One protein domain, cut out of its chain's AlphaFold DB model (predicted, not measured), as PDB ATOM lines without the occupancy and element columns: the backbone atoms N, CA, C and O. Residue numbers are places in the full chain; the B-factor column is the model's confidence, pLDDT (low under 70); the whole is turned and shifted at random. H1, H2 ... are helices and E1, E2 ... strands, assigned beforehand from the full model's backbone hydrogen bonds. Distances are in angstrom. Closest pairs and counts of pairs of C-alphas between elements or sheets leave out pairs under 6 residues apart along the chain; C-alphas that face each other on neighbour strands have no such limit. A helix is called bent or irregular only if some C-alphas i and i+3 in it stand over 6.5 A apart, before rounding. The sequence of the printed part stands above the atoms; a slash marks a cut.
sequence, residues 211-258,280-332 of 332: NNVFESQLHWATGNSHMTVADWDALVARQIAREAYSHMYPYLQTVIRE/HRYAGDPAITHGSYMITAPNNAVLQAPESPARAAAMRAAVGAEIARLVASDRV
ATOM      1  N   ASN A 211     162.239 163.178 215.972       54.25
ATOM      2  CA  ASN A 211     163.266 162.619 215.081       54.25
ATOM      3  C   ASN A 211     163.851 163.560 214.011       54.25
ATOM      4  O   ASN A 211     164.444 163.054 213.061       54.25
ATOM      5  N   ASN A 212     163.705 164.886 214.119       59.50
ATOM      6  CA  ASN A 212     164.171 165.820 213.089       59.50
ATOM      7  C   ASN A 212     163.727 165.414 211.672       59.50
ATOM      8  O   ASN A 212     164.380 165.801 210.721       59.50
ATOM      9  N   VAL A 213     162.661 164.622 211.459       66.38
ATOM     10  CA  VAL A 213     162.316 164.179 210.089       66.38
ATOM     11  C   VAL A 213     161.950 165.395 209.250       66.38
ATOM     12  O   VAL A 213     162.401 165.508 208.117       66.38
ATOM     13  N   PHE A 214     161.237 166.342 209.859       73.56
ATOM     14  CA  PHE A 214     160.996 167.673 209.322       73.56
ATOM     15  C   PHE A 214     162.305 168.372 208.914       73.56
ATOM     16  O   PHE A 214     162.525 168.633 207.731       73.56
ATOM     17  N   GLU A 215     163.197 168.629 209.876       72.25
ATOM     18  CA  GLU A 215     164.450 169.364 209.641       72.25
ATOM     19  C   GLU A 215     165.370 168.647 208.668       72.25
ATOM     20  O   GLU A 215     165.973 169.266 207.806       72.25
ATOM     21  N   SER A 216     165.458 167.337 208.789       77.81
ATOM     22  CA  SER A 216     166.339 166.513 208.001       77.81
ATOM     23  C   SER A 216     165.830 166.438 206.557       77.81
ATOM     24  O   SER A 216     166.595 166.755 205.651       77.81
ATOM     25  N   GLN A 217     164.530 166.185 206.317       78.56
ATOM     26  CA  GLN A 217     163.924 166.243 204.971       78.56
ATOM     27  C   GLN A 217     164.127 167.591 204.293       78.56
ATOM     28  O   GLN A 217     164.411 167.636 203.095       78.56
ATOM     29  N   LEU A 218     164.050 168.675 205.058       81.12
ATOM     30  CA  LEU A 218     164.333 170.005 204.541       81.12
ATOM     31  C   LEU A 218     165.833 170.219 204.303       81.12
ATOM     32  O   LEU A 218     166.195 170.751 203.261       81.12
ATOM     33  N   HIS A 219     166.702 169.727 205.186       80.88
ATOM     34  CA  HIS A 219     168.158 169.805 205.056       80.88
ATOM     35  C   HIS A 219     168.688 169.024 203.842       80.88
ATOM     36  O   HIS A 219     169.657 169.438 203.213       80.88
ATOM     37  N   TRP A 220     168.083 167.900 203.447       79.00
ATOM     38  CA  TRP A 220     168.461 167.263 202.172       79.00
ATOM     39  C   TRP A 220     168.027 168.105 200.972       79.00
ATOM     40  O   TRP A 220     168.722 168.150 199.957       79.00
ATOM     41  N   ALA A 221     166.907 168.815 201.093       80.25
ATOM     42  CA  ALA A 221     166.397 169.668 200.034       80.25
ATOM     43  C   ALA A 221     167.187 170.987 199.898       80.25
ATOM     44  O   ALA A 221     167.185 171.573 198.815       80.25
ATOM     45  N   THR A 222     167.928 171.427 200.927       76.19
ATOM     46  CA  THR A 222     168.754 172.645 200.840       76.19
ATOM     47  C   THR A 222     169.938 172.533 199.882       76.19
ATOM     48  O   THR A 222     170.499 173.548 199.492       76.19
ATOM     49  N   GLY A 223     170.313 171.321 199.461       79.75
ATOM     50  CA  GLY A 223     171.317 171.116 198.411       79.75
ATOM     51  C   GLY A 223     170.779 171.297 196.984       79.75
ATOM     52  O   GLY A 223     171.554 171.242 196.032       79.75
ATOM     53  N   ASN A 224     169.465 171.484 196.805       85.69
ATOM     54  CA  ASN A 224     168.843 171.544 195.486       85.69
ATOM     55  C   ASN A 224     168.800 172.981 194.937       85.69
ATOM     56  O   ASN A 224     167.834 173.725 195.134       85.69
ATOM     57  N   SER A 225     169.832 173.346 194.174       88.75
ATOM     58  CA  SER A 225     169.949 174.648 193.501       88.75
ATOM     59  C   SER A 225     168.813 174.955 192.515       88.75
ATOM     60  O   SER A 225     168.584 176.123 192.208       88.75
ATOM     61  N   HIS A 226     168.083 173.938 192.047       93.00
ATOM     62  CA  HIS A 226     167.009 174.071 191.060       93.00
ATOM     63  C   HIS A 226     165.605 174.123 191.672       93.00
ATOM     64  O   HIS A 226     164.626 174.228 190.935       93.00
ATOM     65  N   MET A 227     165.477 174.041 192.999       95.75
ATOM     66  CA  MET A 227     164.168 174.043 193.647       95.75
ATOM     67  C   MET A 227     163.450 175.382 193.453       95.75
ATOM     68  O   MET A 227     163.974 176.438 193.817       95.75
ATOM     69  N   THR A 228     162.241 175.337 192.894       96.00
ATOM     70  CA  THR A 228     161.417 176.537 192.719       96.00
ATOM     71  C   THR A 228     160.796 176.976 194.049       96.00
ATOM     72  O   THR A 228     160.701 176.196 195.000       96.00
ATOM     73  N   VAL A 229     160.328 178.228 194.119       94.44
ATOM     74  CA  VAL A 229     159.582 178.746 195.284       94.44
ATOM     75  C   VAL A 229     158.338 177.901 195.559       94.44
ATOM     76  O   VAL A 229     158.075 177.551 196.705       94.44
ATOM     77  N   ALA A 230     157.609 177.521 194.507       95.12
ATOM     78  CA  ALA A 230     156.400 176.714 194.627       95.12
ATOM     79  C   ALA A 230     156.698 175.296 195.144       95.12
ATOM     80  O   ALA A 230     155.990 174.810 196.024       95.12
ATOM     81  N   ASP A 231     157.760 174.653 194.644       94.75
ATOM     82  CA  ASP A 231     158.167 173.319 195.105       94.75
ATOM     83  C   ASP A 231     158.603 173.334 196.571       94.75
ATOM     84  O   ASP A 231     158.256 172.428 197.335       94.75
ATOM     85  N   TRP A 232     159.333 174.379 196.975       93.75
ATOM     86  CA  TRP A 232     159.739 174.575 198.361       93.75
ATOM     87  C   TRP A 232     158.540 174.790 199.283       93.75
ATOM     88  O   TRP A 232     158.401 174.078 200.277       93.75
ATOM     89  N   ASP A 233     157.639 175.710 198.936       93.69
ATOM     90  CA  ASP A 233     156.446 175.993 199.737       93.69
ATOM     91  C   ASP A 233     155.554 174.749 199.859       93.69
ATOM     92  O   ASP A 233     155.053 174.442 200.942       93.69
ATOM     93  N   ALA A 234     155.403 173.973 198.779       94.19
ATOM     94  CA  ALA A 234     154.673 172.708 198.797       94.19
ATOM     95  C   ALA A 234     155.366 171.641 199.663       94.19
ATOM     96  O   ALA A 234     154.699 170.876 200.365       94.19
ATOM     97  N   LEU A 235     156.701 171.565 199.638       93.38
ATOM     98  CA  LEU A 235     157.463 170.685 200.523       93.38
ATOM     99  C   LEU A 235     157.239 171.063 201.989       93.38
ATOM    100  O   LEU A 235     156.842 170.197 202.767       93.38
ATOM    101  N   VAL A 236     157.428 172.335 202.344       91.81
ATOM    102  CA  VAL A 236     157.248 172.839 203.711       91.81
ATOM    103  C   VAL A 236     155.808 172.627 204.183       91.81
ATOM    104  O   VAL A 236     155.598 172.065 205.258       91.81
ATOM    105  N   ALA A 237     154.812 172.952 203.352       93.44
ATOM    106  CA  ALA A 237     153.401 172.706 203.643       93.44
ATOM    107  C   ALA A 237     153.112 171.226 203.935       93.44
ATOM    108  O   ALA A 237     152.431 170.910 204.911       93.44
ATOM    109  N   ARG A 238     153.661 170.297 203.138       93.75
ATOM    110  CA  ARG A 238     153.489 168.858 203.390       93.75
ATOM    111  C   ARG A 238     154.078 168.430 204.727       93.75
ATOM    112  O   ARG A 238     153.464 167.631 205.429       93.75
ATOM    113  N   GLN A 239     155.250 168.948 205.086       91.00
ATOM    114  CA  GLN A 239     155.875 168.601 206.359       91.00
ATOM    115  C   GLN A 239     155.091 169.164 207.549       91.00
ATOM    116  O   GLN A 239     154.802 168.435 208.491       91.00
ATOM    117  N   ILE A 240     154.644 170.419 207.463       90.12
ATOM    118  CA  ILE A 240     153.766 171.047 208.460       90.12
ATOM    119  C   ILE A 240     152.481 170.234 208.641       90.12
ATOM    120  O   ILE A 240     152.073 169.957 209.769       90.12
ATOM    121  N   ALA A 241     151.848 169.831 207.538       93.38
ATOM    122  CA  ALA A 241     150.636 169.024 207.556       93.38
ATOM    123  C   ALA A 241     150.852 167.667 208.234       93.38
ATOM    124  O   ALA A 241     150.027 167.258 209.046       93.38
ATOM    125  N   ARG A 242     151.961 166.981 207.937       92.25
ATOM    126  CA  ARG A 242     152.316 165.702 208.572       92.25
ATOM    127  C   ARG A 242     152.549 165.850 210.063       92.25
ATOM    128  O   ARG A 242     152.062 165.019 210.823       92.25
ATOM    129  N   GLU A 243     153.235 166.908 210.476       87.94
ATOM    130  CA  GLU A 243     153.459 167.185 211.890       87.94
ATOM    131  C   GLU A 243     152.136 167.470 212.600       87.94
ATOM    132  O   GLU A 243     151.778 166.756 213.538       87.94
ATOM    133  N   ALA A 244     151.351 168.427 212.099       91.50
ATOM    134  CA  ALA A 244     150.029 168.738 212.634       91.50
ATOM    135  C   ALA A 244     149.141 167.489 212.715       91.50
ATOM    136  O   ALA A 244     148.524 167.228 213.748       91.50
ATOM    137  N   TYR A 245     149.130 166.676 211.654       94.38
ATOM    138  CA  TYR A 245     148.399 165.417 211.624       94.38
ATOM    139  C   TYR A 245     148.893 164.454 212.699       94.38
ATOM    140  O   TYR A 245     148.096 164.018 213.520       94.38
ATOM    141  N   SER A 246     150.194 164.178 212.773       91.06
ATOM    142  CA  SER A 246     150.753 163.207 213.720       91.06
ATOM    143  C   SER A 246     150.407 163.512 215.183       91.06
ATOM    144  O   SER A 246     150.194 162.586 215.966       91.06
ATOM    145  N   HIS A 247     150.275 164.797 215.532       90.75
ATOM    146  CA  HIS A 247     149.975 165.248 216.892       90.75
ATOM    147  C   HIS A 247     148.479 165.409 217.168       90.75
ATOM    148  O   HIS A 247     148.059 165.308 218.318       90.75
ATOM    149  N   MET A 248     147.666 165.662 216.141       94.69
ATOM    150  CA  MET A 248     146.250 166.023 216.291       94.69
ATOM    151  C   MET A 248     145.288 165.051 215.589       94.69
ATOM    152  O   MET A 248     144.085 165.320 215.553       94.69
ATOM    153  N   TYR A 249     145.772 163.929 215.035       95.31
ATOM    154  CA  TYR A 249     144.998 163.089 214.111       95.31
ATOM    155  C   TYR A 249     143.604 162.681 214.618       95.31
ATOM    156  O   TYR A 249     142.674 162.795 213.818       95.31
ATOM    157  N   PRO A 250     143.358 162.301 215.896       95.62
ATOM    158  CA  PRO A 250     142.017 161.864 216.293       95.62
ATOM    159  C   PRO A 250     140.994 163.002 216.215       95.62
ATOM    160  O   PRO A 250     139.828 162.789 215.874       95.62
ATOM    161  N   TYR A 251     141.435 164.226 216.518       96.75
ATOM    162  CA  TYR A 251     140.626 165.428 216.365       96.75
ATOM    163  C   TYR A 251     140.458 165.786 214.885       96.75
ATOM    164  O   TYR A 251     139.329 165.952 214.425       96.75
ATOM    165  N   LEU A 252     141.559 165.821 214.126       96.88
ATOM    166  CA  LEU A 252     141.557 166.191 212.706       96.88
ATOM    167  C   LEU A 252     140.686 165.265 211.854       96.88
ATOM    168  O   LEU A 252     139.915 165.742 211.028       96.88
ATOM    169  N   GLN A 253     140.729 163.957 212.097       96.69
ATOM    170  CA  GLN A 253     139.858 162.984 211.434       96.69
ATOM    171  C   GLN A 253     138.369 163.261 211.669       96.69
ATOM    172  O   GLN A 253     137.552 163.000 210.783       96.69
ATOM    173  N   THR A 254     138.017 163.745 212.863       96.38
ATOM    174  CA  THR A 254     136.633 164.058 213.237       96.38
ATOM    175  C   THR A 254     136.194 165.347 212.546       96.38
ATOM    176  O   THR A 254     135.243 165.331 211.769       96.38
ATOM    177  N   VAL A 255     136.942 166.440 212.723       97.00
ATOM    178  CA  VAL A 255     136.565 167.753 212.174       97.00
ATOM    179  C   VAL A 255     136.620 167.797 210.643       97.00
ATOM    180  O   VAL A 255     135.726 168.370 210.031       97.00
ATOM    181  N   ILE A 256     137.575 167.120 209.993       97.00
ATOM    182  CA  ILE A 256     137.640 167.065 208.521       97.00
ATOM    183  C   ILE A 256     136.474 166.266 207.948       97.00
ATOM    184  O   ILE A 256     135.959 166.608 206.887       97.00
ATOM    185  N   ARG A 257     136.028 165.218 208.645       95.94
ATOM    186  CA  ARG A 257     134.854 164.442 208.232       95.94
ATOM    187  C   ARG A 257     133.569 165.259 208.332       95.94
ATOM    188  O   ARG A 257     132.699 165.091 207.490       95.94
ATOM    189  N   GLU A 258     133.457 166.105 209.350       96.31
ATOM    190  CA  GLU A 258     132.252 166.896 209.613       96.31
ATOM    191  C   GLU A 258     132.202 168.206 208.818       96.31
ATOM    192  O   GLU A 258     131.147 168.567 208.306       96.31
ATOM    193  N   HIS A 280     158.484 184.365 205.909       91.19
ATOM    194  CA  HIS A 280     159.127 185.676 205.975       91.19
ATOM    195  C   HIS A 280     160.609 185.573 206.305       91.19
ATOM    196  O   HIS A 280     161.057 184.599 206.907       91.19
ATOM    197  N   ARG A 281     161.396 186.561 205.889       90.88
ATOM    198  CA  ARG A 281     162.847 186.527 206.098       90.88
ATOM    199  C   ARG A 281     163.204 187.114 207.457       90.88
ATOM    200  O   ARG A 281     162.771 188.211 207.804       90.88
ATOM    201  N   TYR A 282     164.065 186.425 208.200       84.38
ATOM    202  CA  TYR A 282     164.688 187.022 209.376       84.38
ATOM    203  C   TYR A 282     165.877 187.893 208.946       84.38
ATOM    204  O   TYR A 282     166.715 187.476 208.141       84.38
ATOM    205  N   ALA A 283     165.939 189.133 209.431       85.62
ATOM    206  CA  ALA A 283     166.966 190.081 209.012       85.62
ATOM    207  C   ALA A 283     168.374 189.540 209.326       85.62
ATOM    208  O   ALA A 283     168.703 189.278 210.480       85.62
ATOM    209  N   GLY A 284     169.204 189.388 208.290       84.12
ATOM    210  CA  GLY A 284     170.590 188.924 208.421       84.12
ATOM    211  C   GLY A 284     170.793 187.404 208.428       84.12
ATOM    212  O   GLY A 284     171.941 186.975 208.459       84.12
ATOM    213  N   ASP A 285     169.730 186.599 208.331       86.94
ATOM    214  CA  ASP A 285     169.818 185.133 208.311       86.94
ATOM    215  C   ASP A 285     169.488 184.579 206.899       86.94
ATOM    216  O   ASP A 285     168.615 185.127 206.207       86.94
ATOM    217  N   PRO A 286     170.188 183.535 206.401       86.44
ATOM    218  CA  PRO A 286     169.761 182.755 205.230       86.44
ATOM    219  C   PRO A 286     168.510 181.881 205.474       86.44
ATOM    220  O   PRO A 286     168.090 181.147 204.573       86.44
ATOM    221  N   ALA A 287     167.916 181.927 206.666       89.31
ATOM    222  CA  ALA A 287     166.687 181.228 206.998       89.31
ATOM    223  C   ALA A 287     165.410 182.010 206.650       89.31
ATOM    224  O   ALA A 287     165.325 183.239 206.728       89.31
ATOM    225  N   ILE A 288     164.382 181.241 206.302       89.81
ATOM    226  CA  ILE A 288     163.006 181.694 206.148       89.81
ATOM    227  C   ILE A 288     162.220 181.219 207.362       89.81
ATOM    228  O   ILE A 288     162.142 180.021 207.662       89.81
ATOM    229  N   THR A 289     161.601 182.172 208.035       88.31
ATOM    230  CA  THR A 289     160.737 181.939 209.172       88.31
ATOM    231  C   THR A 289     159.361 181.487 208.702       88.31
ATOM    232  O   THR A 289     158.691 182.155 207.915       88.31
ATOM    233  N   HIS A 290     158.926 180.348 209.224       86.06
ATOM    234  CA  HIS A 290     157.603 179.782 209.048       86.06
ATOM    235  C   HIS A 290     156.924 179.714 210.425       86.06
ATOM    236  O   HIS A 290     156.912 178.673 211.082       86.06
ATOM    237  N   GLY A 291     156.386 180.845 210.893       84.25
ATOM    238  CA  GLY A 291     155.856 180.964 212.252       84.25
ATOM    239  C   GLY A 291     156.993 180.945 213.272       84.25
ATOM    240  O   GLY A 291     157.808 181.856 213.305       84.25
ATOM    241  N   SER A 292     157.088 179.895 214.090       79.88
ATOM    242  CA  SER A 292     158.203 179.724 215.035       79.88
ATOM    243  C   SER A 292     159.409 178.967 214.471       79.88
ATOM    244  O   SER A 292     160.401 178.819 215.179       79.88
ATOM    245  N   TYR A 293     159.325 178.418 213.255       81.31
ATOM    246  CA  TYR A 293     160.427 177.654 212.659       81.31
ATOM    247  C   TYR A 293     161.290 178.540 211.794       81.31
ATOM    248  O   TYR A 293     160.762 179.295 210.989       81.31
ATOM    249  N   MET A 294     162.601 178.370 211.883       86.62
ATOM    250  CA  MET A 294     163.543 178.946 210.934       86.62
ATOM    251  C   MET A 294     164.082 177.813 210.074       86.62
ATOM    252  O   MET A 294     164.634 176.848 210.597       86.62
ATOM    253  N   ILE A 295     163.877 177.904 208.763       88.50
ATOM    254  CA  ILE A 295     164.302 176.876 207.814       88.50
ATOM    255  C   ILE A 295     165.232 177.532 206.803       88.50
ATOM    256  O   ILE A 295     164.831 178.476 206.122       88.50
ATOM    257  N   THR A 296     166.463 177.037 206.691       90.00
ATOM    258  CA  THR A 296     167.432 177.519 205.701       90.00
ATOM    259  C   THR A 296     166.861 177.392 204.294       90.00
ATOM    260  O   THR A 296     166.391 176.321 203.904       90.00
ATOM    261  N   ALA A 297     166.890 178.483 203.527       91.31
ATOM    262  CA  ALA A 297     166.432 178.451 202.148       91.31
ATOM    263  C   ALA A 297     167.357 177.566 201.285       91.31
ATOM    264  O   ALA A 297     168.576 177.597 201.455       91.31
ATOM    265  N   PRO A 298     166.813 176.820 200.313       92.50
ATOM    266  CA  PRO A 298     167.595 175.946 199.435       92.50
ATOM    267  C   PRO A 298     168.454 176.692 198.410       92.50
ATOM    268  O   PRO A 298     169.419 176.153 197.880       92.50
ATOM    269  N   ASN A 299     168.068 177.919 198.070       93.31
ATOM    270  CA  ASN A 299     168.741 178.765 197.102       93.31
ATOM    271  C   ASN A 299     168.268 180.217 197.272       93.31
ATOM    272  O   ASN A 299     167.311 180.508 197.999       93.31
ATOM    273  N   ASN A 300     168.931 181.139 196.572       93.81
ATOM    274  CA  ASN A 300     168.619 182.562 196.673       93.81
ATOM    275  C   ASN A 300     167.235 182.912 196.097       93.81
ATOM    276  O   ASN A 300     166.613 183.852 196.571       93.81
ATOM    277  N   ALA A 301     166.711 182.164 195.118       95.25
ATOM    278  CA  ALA A 301     165.384 182.446 194.563       95.25
ATOM    279  C   ALA A 301     164.280 182.243 195.612       95.25
ATOM    280  O   ALA A 301     163.393 183.081 195.748       95.25
ATOM    281  N   VAL A 302     164.376 181.171 196.402       94.44
ATOM    282  CA  VAL A 302     163.466 180.908 197.524       94.44
ATOM    283  C   VAL A 302     163.664 181.915 198.659       94.44
ATOM    284  O   VAL A 302     162.679 182.392 199.220       94.44
ATOM    285  N   LEU A 303     164.913 182.286 198.959       94.00
ATOM    286  CA  LEU A 303     165.237 183.271 199.998       94.00
ATOM    287  C   LEU A 303     164.711 184.680 199.686       94.00
ATOM    288  O   LEU A 303     164.277 185.382 200.593       94.00
ATOM    289  N   GLN A 304     164.772 185.101 198.419       94.12
ATOM    290  CA  GLN A 304     164.317 186.425 197.973       94.12
ATOM    291  C   GLN A 304     162.837 186.449 197.565       94.12
ATOM    292  O   GLN A 304     162.340 187.488 197.128       94.12
ATOM    293  N   ALA A 305     162.126 185.323 197.663       94.81
ATOM    294  CA  ALA A 305     160.720 185.263 197.297       94.81
ATOM    295  C   ALA A 305     159.892 186.195 198.205       94.81
ATOM    296  O   ALA A 305     160.005 186.099 199.430       94.81
ATOM    297  N   PRO A 306     159.045 187.074 197.636       92.38
ATOM    298  CA  PRO A 306     158.350 188.088 198.409       92.38
ATOM    299  C   PRO A 306     157.340 187.472 199.375       92.38
ATOM    300  O   PRO A 306     156.632 186.504 199.069       92.38
ATOM    301  N   GLU A 307     157.239 188.100 200.536       91.06
ATOM    302  CA  GLU A 307     156.175 187.867 201.500       91.06
ATOM    303  C   GLU A 307     154.887 188.434 200.907       91.06
ATOM    304  O   GLU A 307     154.804 189.616 200.572       91.06
ATOM    305  N   SER A 308     153.885 187.583 200.701       91.50
ATOM    306  CA  SER A 308     152.600 188.036 200.177       91.50
ATOM    307  C   SER A 308     151.446 187.259 200.804       91.50
ATOM    308  O   SER A 308     151.569 186.049 201.030       91.50
ATOM    309  N   PRO A 309     150.283 187.906 201.015       90.81
ATOM    310  CA  PRO A 309     149.072 187.215 201.452       90.81
ATOM    311  C   PRO A 309     148.685 186.047 200.533       90.81
ATOM    312  O   PRO A 309     148.183 185.029 201.002       90.81
ATOM    313  N   ALA A 310     148.967 186.156 199.228       92.62
ATOM    314  CA  ALA A 310     148.720 185.092 198.258       92.62
ATOM    315  C   ALA A 310     149.579 183.844 198.529       92.62
ATOM    316  O   ALA A 310     149.059 182.730 198.520       92.62
ATOM    317  N   ARG A 311     150.872 184.023 198.835       92.88
ATOM    318  CA  ARG A 311     151.779 182.925 199.206       92.88
ATOM    319  C   ARG A 311     151.354 182.267 200.524       92.88
ATOM    320  O   ARG A 311     151.304 181.042 200.605       92.88
ATOM    321  N   ALA A 312     150.967 183.065 201.525       92.12
ATOM    322  CA  ALA A 312     150.435 182.561 202.796       92.12
ATOM    323  C   ALA A 312     149.154 181.726 202.596       92.12
ATOM    324  O   ALA A 312     149.030 180.625 203.139       92.12
ATOM    325  N   ALA A 313     148.227 182.213 201.764       92.81
ATOM    326  CA  ALA A 313     146.994 181.508 201.420       92.81
ATOM    327  C   ALA A 313     147.261 180.205 200.647       92.81
ATOM    328  O   ALA A 313     146.672 179.175 200.978       92.81
ATOM    329  N   ALA A 314     148.176 180.223 199.672       94.00
ATOM    330  CA  ALA A 314     148.575 179.033 198.920       94.00
ATOM    331  C   ALA A 314     149.181 177.960 199.836       94.00
ATOM    332  O   ALA A 314     148.810 176.790 199.753       94.00
ATOM    333  N   MET A 315     150.046 178.360 200.771       94.00
ATOM    334  CA  MET A 315     150.623 177.449 201.758       94.00
ATOM    335  C   MET A 315     149.558 176.887 202.712       94.00
ATOM    336  O   MET A 315     149.542 175.680 202.952       94.00
ATOM    337  N   ARG A 316     148.621 177.712 203.209       94.56
ATOM    338  CA  ARG A 316     147.483 177.244 204.028       94.56
ATOM    339  C   ARG A 316     146.641 176.211 203.272       94.56
ATOM    340  O   ARG A 316     146.288 175.179 203.842       94.56
ATOM    341  N   ALA A 317     146.346 176.463 201.996       95.19
ATOM    342  CA  ALA A 317     145.599 175.536 201.149       95.19
ATOM    343  C   ALA A 317     146.358 174.215 200.935       95.19
ATOM    344  O   ALA A 317     145.769 173.144 201.074       95.19
ATOM    345  N   ALA A 318     147.669 174.278 200.676       95.81
ATOM    346  CA  ALA A 318     148.520 173.099 200.523       95.81
ATOM    347  C   ALA A 318     148.592 172.257 201.810       95.81
ATOM    348  O   ALA A 318     148.506 171.030 201.742       95.81
ATOM    349  N   VAL A 319     148.674 172.900 202.983       95.62
ATOM    350  CA  VAL A 319     148.592 172.209 204.281       95.62
ATOM    351  C   VAL A 319     147.242 171.507 204.423       95.62
ATOM    352  O   VAL A 319     147.206 170.313 204.707       95.62
ATOM    353  N   GLY A 320     146.134 172.211 204.172       96.31
ATOM    354  CA  GLY A 320     144.791 171.629 204.246       96.31
ATOM    355  C   GLY A 320     144.605 170.420 203.327       96.31
ATOM    356  O   GLY A 320     144.071 169.396 203.757       96.31
ATOM    357  N   ALA A 321     145.096 170.504 202.087       97.25
ATOM    358  CA  ALA A 321     145.041 169.411 201.120       97.25
ATOM    359  C   ALA A 321     145.850 168.182 201.571       97.25
ATOM    360  O   ALA A 321     145.355 167.057 201.482       97.25
ATOM    361  N   GLU A 322     147.061 168.373 202.105       97.31
ATOM    362  CA  GLU A 322     147.866 167.256 202.614       97.31
ATOM    363  C   GLU A 322     147.241 166.632 203.871       97.31
ATOM    364  O   GLU A 322     147.186 165.407 203.964       97.31
ATOM    365  N   ILE A 323     146.698 167.424 204.809       97.06
ATOM    366  CA  ILE A 323     145.982 166.869 205.974       97.06
ATOM    367  C   ILE A 323     144.774 166.042 205.505       97.06
ATOM    368  O   ILE A 323     144.563 164.934 205.999       97.06
ATOM    369  N   ALA A 324     144.006 166.526 204.522       97.31
ATOM    370  CA  ALA A 324     142.891 165.772 203.947       97.31
ATOM    371  C   ALA A 324     143.345 164.426 203.358       97.31
ATOM    372  O   ALA A 324     142.716 163.393 203.605       97.31
ATOM    373  N   ARG A 325     144.465 164.424 202.621       97.69
ATOM    374  CA  ARG A 325     145.071 163.214 202.051       97.69
ATOM    375  C   ARG A 325     145.502 162.227 203.140       97.69
ATOM    376  O   ARG A 325     145.267 161.027 202.997       97.69
ATOM    377  N   LEU A 326     146.105 162.716 204.225       96.81
ATOM    378  CA  LEU A 326     146.507 161.898 205.375       96.81
ATOM    379  C   LEU A 326     145.290 161.267 206.064       96.81
ATOM    380  O   LEU A 326     145.271 160.053 206.245       96.81
ATOM    381  N   VAL A 327     144.234 162.048 206.331       96.69
ATOM    382  CA  VAL A 327     142.963 161.540 206.886       96.69
ATOM    383  C   VAL A 327     142.338 160.465 205.996       96.69
ATOM    384  O   VAL A 327     141.765 159.509 206.511       96.69
ATOM    385  N   ALA A 328     142.403 160.619 204.671       96.75
ATOM    386  CA  ALA A 328     141.868 159.629 203.737       96.75
ATOM    387  C   ALA A 328     142.695 158.334 203.718       96.75
ATOM    388  O   ALA A 328     142.121 157.253 203.607       96.75
ATOM    389  N   SER A 329     144.020 158.444 203.851       96.19
ATOM    390  CA  SER A 329     144.946 157.300 203.825       96.19
ATOM    391  C   SER A 329     144.869 156.448 205.097       96.19
ATOM    392  O   SER A 329     145.061 155.243 205.031       96.19
ATOM    393  N   ASP A 330     144.552 157.061 206.238       94.81
ATOM    394  CA  ASP A 330     144.480 156.417 207.560       94.81
ATOM    395  C   ASP A 330     143.155 155.662 207.812       94.81
ATOM    396  O   ASP A 330     142.867 155.229 208.924       94.81
ATOM    397  N   ARG A 331     142.289 155.555 206.793       77.62
ATOM    398  CA  ARG A 331     141.016 154.807 206.853       77.62
ATOM    399  C   ARG A 331     141.150 153.335 206.452       77.62
ATOM    400  O   ARG A 331     140.143 152.628 206.496       77.62
ATOM    401  N   VAL A 332     142.335 152.925 206.008       52.16
ATOM    402  CA  VAL A 332     142.659 151.572 205.528       52.16
ATOM    403  C   VAL A 332     143.197 150.739 206.679       52.16
ATOM    404  O   VAL A 332     142.722 149.595 206.830       52.16
TER     405      VAL A 332
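Overview. This is residues 211 to 258 and 280 to 332 of the 332 residues of an uncharacterized protein of Valsa sordida (UniProt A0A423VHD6). What shape? Helices H2a and H4 cross as the core; H1 packs on H2a, hairpin E1 E2 and H3 gather at one end, H2b at the other. Made of what? The 101 printed residues are mostly helix, in order H1 H2 E1 E2 H3 H4, the sheet E1 - E2 antiparallel. They are compact: radius of gyration of the C-alphas 14.5 A, spans 43 by 30 by 24 A.

Along the chain. Which helices? H1, residues 211 to 221, begins at C-alpha 211 (163.266, 162.619, 215.081), irregular: C-alphas 211 and 214 are 8.0 A apart. H2, 229 to 258, one helix by its hydrogen bonds, is bent, C-alphas 247 and 250 8.7 A apart; its arms are H2a, 229 to 247, and H2b, 250 to 258. H3 is 300 to 303, and H4, 309 to 329, spans 30.3 A to C-alpha 329 (144.946, 157.300, 203.825). Which strands? E1 is 287 to 290, E2 293 to 296.

Arrangement. What touches? H2a and H4 touch at a steep tilt of 48 degrees, closest C-alphas Ala 237 and Val 319, 4.9 A. Backbones? N 288 and O 295, 2.8 A, pair E1 with E2; O i to N i+4 pairs are within hydrogen-bond range throughout H2a and H4, 6 of 7 in H1, 4 of 5 in H2b.

Size, cuts and confidence. Any cut? Residues 259 to 279 are not printed, and C-alphas 258 and 280 are 33.0 A apart. Low confidence? Residues 211 to 213 and 332 are under 70.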